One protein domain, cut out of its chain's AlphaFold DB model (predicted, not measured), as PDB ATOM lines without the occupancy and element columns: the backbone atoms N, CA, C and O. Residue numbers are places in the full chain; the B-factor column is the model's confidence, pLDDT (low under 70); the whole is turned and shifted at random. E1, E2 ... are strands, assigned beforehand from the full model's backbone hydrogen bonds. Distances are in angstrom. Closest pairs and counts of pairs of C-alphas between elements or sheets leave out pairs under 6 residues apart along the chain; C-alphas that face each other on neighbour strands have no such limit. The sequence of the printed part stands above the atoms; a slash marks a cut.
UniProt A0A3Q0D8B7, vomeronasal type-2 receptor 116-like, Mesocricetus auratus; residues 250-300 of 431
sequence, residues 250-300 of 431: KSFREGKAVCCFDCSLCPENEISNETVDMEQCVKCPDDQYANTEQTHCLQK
ATOM      1  N   LYS A 250     137.550 109.473 144.503       89.31
ATOM      2  CA  LYS A 250     137.232 110.850 144.894       89.31
ATOM      3  C   LYS A 250     136.205 110.883 146.023       89.31
ATOM      4  O   LYS A 250     135.182 110.200 145.995       89.31
ATOM      5  N   SER A 251     136.459 111.741 146.999       89.75
ATOM      6  CA  SER A 251     135.528 112.093 148.067       89.75
ATOM      7  C   SER A 251     135.286 113.602 148.040       89.75
ATOM      8  O   SER A 251     136.190 114.411 148.260       89.75
ATOM      9  N   PHE A 252     134.058 113.992 147.695       88.75
ATOM     10  CA  PHE A 252     133.678 115.397 147.584       88.75
ATOM     11  C   PHE A 252     133.483 116.013 148.967       88.75
ATOM     12  O   PHE A 252     132.899 115.397 149.860       88.75
ATOM     13  N   ARG A 253     133.948 117.252 149.134       83.56
ATOM     14  CA  ARG A 253     133.738 118.017 150.366       83.56
ATOM     15  C   ARG A 253     132.474 118.852 150.253       83.56
ATOM     16  O   ARG A 253     132.354 119.690 149.360       83.56
ATOM     17  N   GLU A 254     131.567 118.663 151.201       86.75
ATOM     18  CA  GLU A 254     130.358 119.472 151.298       86.75
ATOM     19  C   GLU A 254     130.725 120.959 151.465       86.75
ATOM     20  O   GLU A 254     131.598 121.321 152.256       86.75
ATOM     21  N   GLY A 255     130.114 121.822 150.650       87.31
ATOM     22  CA  GLY A 255     130.387 123.263 150.638       87.31
ATOM     23  C   GLY A 255     131.608 123.722 149.822       87.31
ATOM     24  O   GLY A 255     131.838 124.928 149.745       87.31
ATOM     25  N   LYS A 256     132.378 122.822 149.188       90.75
ATOM     26  CA  LYS A 256     133.445 123.187 148.229       90.75
ATOM     27  C   LYS A 256     133.015 122.981 146.771       90.75
ATOM     28  O   LYS A 256     132.010 122.336 146.489       90.75
ATOM     29  N   ALA A 257     133.783 123.546 145.836       89.00
ATOM     30  CA  ALA A 257     133.584 123.332 144.404       89.00
ATOM     31  C   ALA A 257     133.851 121.868 144.006       89.00
ATOM     32  O   ALA A 257     134.689 121.205 144.611       89.00
ATOM     33  N   VAL A 258     133.193 121.389 142.944       87.19
ATOM     34  CA  VAL A 258     133.272 119.989 142.467       87.19
ATOM     35  C   VAL A 258     134.701 119.562 142.101       87.19
ATOM     36  O   VAL A 258     135.067 118.405 142.277       87.19
ATOM     37  N   CYS A 259     135.543 120.493 141.644       88.25
ATOM     38  CA  CYS A 259     136.951 120.225 141.336       88.25
ATOM     39  C   CYS A 259     137.844 120.035 142.577       88.25
ATOM     40  O   CYS A 259     139.005 119.670 142.425       88.25
ATOM     41  N   CYS A 260     137.326 120.287 143.783       91.00
ATOM     42  CA  CYS A 260     138.041 120.150 145.045       91.00
ATOM     43  C   CYS A 260     137.554 118.904 145.796       91.00
ATOM     44  O   CYS A 260     136.486 118.905 146.413       91.00
ATOM     45  N   PHE A 261     138.366 117.857 145.786       90.44
ATOM     46  CA  PHE A 261     138.058 116.563 146.392       90.44
ATOM     47  C   PHE A 261     139.269 116.004 147.146       90.44
ATOM     48  O   PHE A 261     140.401 116.430 146.918       90.44
ATOM     49  N   ASP A 262     139.020 115.047 148.037       91.06
ATOM     50  CA  ASP A 262     140.069 114.252 148.675       91.06
ATOM     51  C   ASP A 262     140.095 112.845 148.079       91.06
ATOM     52  O   ASP A 262     139.055 112.310 147.689       91.06
ATOM     53  N   CYS A 263     141.268 112.220 148.046       90.75
ATOM     54  CA  CYS A 263     141.406 110.830 147.634       90.75
ATOM     55  C   CYS A 263     141.231 109.915 148.844       90.75
ATOM     56  O   CYS A 263     141.985 109.983 149.814       90.75
ATOM     57  N   SER A 264     140.212 109.063 148.787       90.62
ATOM     58  CA  SER A 264     139.877 108.097 149.835       90.62
ATOM     59  C   SER A 264     140.105 106.681 149.328       90.62
ATOM     60  O   SER A 264     139.796 106.394 148.176       90.62
ATOM     61  N   LEU A 265     140.653 105.811 150.173       91.75
ATOM     62  CA  LEU A 265     140.899 104.410 149.833       91.75
ATOM     63  C   LEU A 265     139.571 103.711 149.480       91.75
ATOM     64  O   LEU A 265     138.532 104.009 150.089       91.75
ATOM     65  N   CYS A 266     139.589 102.816 148.493       91.50
ATOM     66  CA  CYS A 266     138.416 102.019 148.158       91.50
ATOM     67  C   CYS A 266     137.960 101.137 149.348       91.50
ATOM     68  O   CYS A 266     138.724 100.821 150.269       91.50
ATOM     69  N   PRO A 267     136.671 100.765 149.394       91.06
ATOM     70  CA  PRO A 267     136.171  99.807 150.375       91.06
ATOM     71  C   PRO A 267     136.804  98.418 150.222       91.06
ATOM     72  O   PRO A 267     137.394  98.082 149.194       91.06
ATOM     73  N   GLU A 268     136.637  97.572 151.241       89.56
ATOM     74  CA  GLU A 268     137.063  96.174 151.157       89.56
ATOM     75  C   GLU A 268     136.415  95.461 149.963       89.56
ATOM     76  O   GLU A 268     135.209  95.549 149.733       89.56
ATOM     77  N   ASN A 269     137.230  94.690 149.240       89.62
ATOM     78  CA  ASN A 269     136.831  93.936 148.054       89.62
ATOM     79  C   ASN A 269     136.367  94.782 146.849       89.62
ATOM     80  O   ASN A 269     135.727  94.257 145.932       89.62
ATOM     81  N   GLU A 270     136.708  96.068 146.832       91.94
ATOM     82  CA  GLU A 270     136.526  96.965 145.695       91.94
ATOM     83  C   GLU A 270     137.880  97.475 145.198       91.94
ATOM     84  O   GLU A 270     138.844  97.540 145.960       91.94
ATOM     85  N   ILE A 271     137.957  97.807 143.910       90.56
ATOM     86  CA  ILE A 271     139.179  98.263 143.253       90.56
ATOM     87  C   ILE A 271     138.946  99.503 142.391       90.56
ATOM     88  O   ILE A 271     137.827  99.761 141.937       90.56
ATOM     89  N   SER A 272     140.023 100.226 142.093       90.00
ATOM     90  CA  SER A 272     140.063 101.218 141.013       90.00
ATOM     91  C   SER A 272     141.319 100.989 140.167       90.00
ATOM     92  O   SER A 272     142.435 101.210 140.642       90.00
ATOM     93  N   ASN A 273     141.152 100.506 138.931       76.69
ATOM     94  CA  ASN A 273     142.272  99.965 138.157       76.69
ATOM     95  C   ASN A 273     143.002 101.006 137.296       76.69
ATOM     96  O   ASN A 273     144.227 100.989 137.299       76.69
ATOM     97  N   GLU A 274     142.311 101.887 136.561       62.38
ATOM     98  CA  GLU A 274     142.996 102.666 135.508       62.38
ATOM     99  C   GLU A 274     142.435 104.060 135.200       62.38
ATOM    100  O   GLU A 274     143.181 104.908 134.707       62.38
ATOM    101  N   THR A 275     141.169 104.371 135.496       58.25
ATOM    102  CA  THR A 275     140.702 105.752 135.308       58.25
ATOM    103  C   THR A 275     141.169 106.611 136.470       58.25
ATOM    104  O   THR A 275     140.564 106.604 137.547       58.25
ATOM    105  N   VAL A 276     142.228 107.382 136.206       57.03
ATOM    106  CA  VAL A 276     142.445 108.699 136.812       57.03
ATOM    107  C   VAL A 276     141.064 109.326 136.970       57.03
ATOM    108  O   VAL A 276     140.328 109.442 135.992       57.03
ATOM    109  N   ASP A 277     140.703 109.650 138.206       57.53
ATOM    110  CA  ASP A 277     139.448 110.307 138.558       57.53
ATOM    111  C   ASP A 277     138.162 109.461 138.659       57.53
ATOM    112  O   ASP A 277     137.062 109.986 138.481       57.53
ATOM    113  N   MET A 278     138.254 108.184 139.042       66.00
ATOM    114  CA  MET A 278     137.060 107.382 139.345       66.00
ATOM    115  C   MET A 278     136.290 107.924 140.571       66.00
ATOM    116  O   MET A 278     136.818 108.042 141.681       66.00
ATOM    117  N   GLU A 279     135.010 108.251 140.373       70.38
ATOM    118  CA  GLU A 279     134.113 108.699 141.453       70.38
ATOM    119  C   GLU A 279     133.690 107.541 142.372       70.38
ATOM    120  O   GLU A 279     133.400 107.746 143.553       70.38
ATOM    121  N   GLN A 280     133.662 106.316 141.841       79.06
ATOM    122  CA  GLN A 280     133.206 105.114 142.538       79.06
ATOM    123  C   GLN A 280     134.126 103.930 142.240       79.06
ATOM    124  O   GLN A 280     134.575 103.757 141.108       79.06
ATOM    125  N   CYS A 281     134.393 103.123 143.265       89.00
ATOM    126  CA  CYS A 281     135.166 101.893 143.135       89.00
ATOM    127  C   CYS A 281     134.292 100.763 142.581       89.00
ATOM    128  O   CYS A 281     133.062 100.792 142.673       89.00
ATOM    129  N   VAL A 282     134.938  99.759 141.992       89.81
ATOM    130  CA  VAL A 282     134.270  98.610 141.379       89.81
ATOM    131  C   VAL A 282     134.506  97.375 142.231       89.81
ATOM    132  O   VAL A 282     135.642  97.039 142.554       89.81
ATOM    133  N   LYS A 283     133.436  96.662 142.576       92.31
ATOM    134  CA  LYS A 283     133.521  95.434 143.370       92.31
ATOM    135  C   LYS A 283     134.110  94.272 142.568       92.31
ATOM    136  O   LYS A 283     133.705  94.040 141.429       92.31
ATOM    137  N   CYS A 284     135.018  93.513 143.184       91.62
ATOM    138  CA  CYS A 284     135.556  92.295 142.583       91.62
ATOM    139  C   CYS A 284     134.484  91.188 142.465       91.62
ATOM    140  O   CYS A 284     133.622  91.082 143.346       91.62
ATOM    141  N   PRO A 285     134.554  90.339 141.419       93.50
ATOM    142  CA  PRO A 285     133.731  89.134 141.281       93.50
ATOM    143  C   PRO A 285     133.838  88.180 142.481       93.50
ATOM    144  O   PRO A 285     134.834  88.195 143.200       93.50
ATOM    145  N   ASP A 286     132.844  87.311 142.687       89.44
ATOM    146  CA  ASP A 286     132.771  86.438 143.870       89.44
ATOM    147  C   ASP A 286     133.906  85.404 143.971       89.44
ATOM    148  O   ASP A 286     134.287  85.007 145.075       89.44
ATOM    149  N   ASP A 287     134.465  84.971 142.844       89.12
ATOM    150  CA  ASP A 287     135.634  84.089 142.761       89.12
ATOM    151  C   ASP A 287     136.948  84.820 143.077       89.12
ATOM    152  O   ASP A 287     137.947  84.196 143.428       89.12
ATOM    153  N   GLN A 288     136.933  86.151 143.046       92.94
ATOM    154  CA  GLN A 288     138.106  86.993 143.219       92.94
ATOM    155  C   GLN A 288     138.026  87.827 144.500       92.94
ATOM    156  O   GLN A 288     136.996  87.909 145.173       92.94
ATOM    157  N   TYR A 289     139.152  88.421 144.876       92.06
ATOM    158  CA  TYR A 289     139.241  89.381 145.961       92.06
ATOM    159  C   TYR A 289     140.199  90.523 145.623       92.06
ATOM    160  O   TYR A 289     141.162  90.320 144.891       92.06
ATOM    161  N   ALA A 290     139.947  91.724 146.140       93.12
ATOM    162  CA  ALA A 290     140.844  92.862 145.922       93.12
ATOM    163  C   ALA A 290     142.224  92.627 146.565       93.12
ATOM    164  O   ALA A 290     142.320  92.111 147.682       93.12
ATOM    165  N   ASN A 291     143.298  93.029 145.881       91.94
ATOM    166  CA  ASN A 291     144.640  93.063 146.462       91.94
ATOM    167  C   ASN A 291     144.753  94.131 147.571       91.94
ATOM    168  O   ASN A 291     143.880  94.981 147.735       91.94
ATOM    169  N   THR A 292     145.858  94.120 148.324       89.56
ATOM    170  CA  THR A 292     146.084  95.046 149.451       89.56
ATOM    171  C   THR A 292     146.043  96.521 149.044       89.56
ATOM    172  O   THR A 292     145.576  97.350 149.815       89.56
ATOM    173  N   GLU A 293     146.502  96.839 147.833       88.12
ATOM    174  CA  GLU A 293     146.486  98.200 147.281       88.12
ATOM    175  C   GLU A 293     145.162  98.558 146.585       88.12
ATOM    176  O   GLU A 293     145.009  99.682 146.125       88.12
ATOM    177  N   GLN A 294     144.208  97.622 146.498       90.12
ATOM    178  CA  GLN A 294     142.897  97.805 145.856       90.12
ATOM    179  C   GLN A 294     142.978  98.276 144.393       90.12
ATOM    180  O   GLN A 294     142.122  98.994 143.876       90.12
ATOM    181  N   THR A 295     144.019  97.848 143.694       88.56
ATOM    182  CA  THR A 295     144.256  98.144 142.280       88.56
ATOM    183  C   THR A 295     143.739  97.033 141.370       88.56
ATOM    184  O   THR A 295     143.230  97.310 140.283       88.56
ATOM    185  N   HIS A 296     143.802  95.772 141.814       89.94
ATOM    186  CA  HIS A 296     143.460  94.604 141.002       89.94
ATOM    187  C   HIS A 296     142.728  93.523 141.800       89.94
ATOM    188  O   HIS A 296     142.954  93.338 142.996       89.94
ATOM    189  N   CYS A 297     141.885  92.759 141.106       91.88
ATOM    190  CA  CYS A 297     141.244  91.572 141.656       91.88
ATOM    191  C   CYS A 297     142.151  90.342 141.469       91.88
ATOM    192  O   CYS A 297     142.644  90.071 140.373       91.88
ATOM    193  N   LEU A 298     142.371  89.595 142.548       91.56
ATOM    194  CA  LEU A 298     143.159  88.367 142.623       91.56
ATOM    195  C   LEU A 298     142.240  87.161 142.808       91.56
ATOM    196  O   LEU A 298     141.217  87.248 143.478       91.56
ATOM    197  N   GLN A 299     142.612  86.006 142.260       92.00
ATOM    198  CA  GLN A 299     141.818  84.788 142.431       92.00
ATOM    199  C   GLN A 299     141.889  84.239 143.854       92.00
ATOM    200  O   GLN A 299     142.974  84.134 144.434       92.00
ATOM    201  N   LYS A 300     140.739  83.843 144.409       88.94
ATOM    202  CA  LYS A 300     140.690  83.192 145.723       88.94
ATOM    203  C   LYS A 300     141.371  81.827 145.652       88.94
ATOM    204  O   LYS A 300     141.100  81.015 144.769       88.94
TER     205      LYS A 300
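This is residues 250 to 300 of the 431 residues of the protein "vomeronasal type-2 receptor 116-like" of Mesocricetus auratus (UniProt A0A3Q0D8B7). This is a loose rod with little regular structure: two small strand hairpins, E1 with E2 and E3 with E4, lie toward opposite ends, and the long loop of residues 266 to 287 folds back between them. The tip of the first hairpin, residues 254 to 259, stands free. The 51 printed residues, with no named helix, have 14 in strands E1, E2, E3 and E4 in chain order, two antiparallel two-stranded sheets, class all strand; the radius of gyration of the C-alphas is 12.7 A and the spans are 41 by 17 by 15 A.

Look first at E1, residues 250 to 252, and E2, residues 261 to 265, an antiparallel hairpin at 132 degrees; N 251 and O 262 are within hydrogen-bond range at 2.7 A. Further on, E3, residues 288 to 290, and E4, residues 297 to 299, form another at 139 degrees, with N 298 and O 289 at 2.7 A. E2 and E3 are apart. Between them, residues 270 to 271 pair antiparallel with 282 to 283.

Find C-alpha 250 at (137.232, 110.850, 144.894), where E1 begins; E2 spans 12.9 A. E4 ends at C-alpha 299, (141.818, 84.788, 142.431).

The C-alphas farthest apart, of Gly 255 and Lys 300, are 41.7 A apart. The printed part has no cut; the link E2 to E3 is long. Look for pLDDT under 70 at residues 274 to 278.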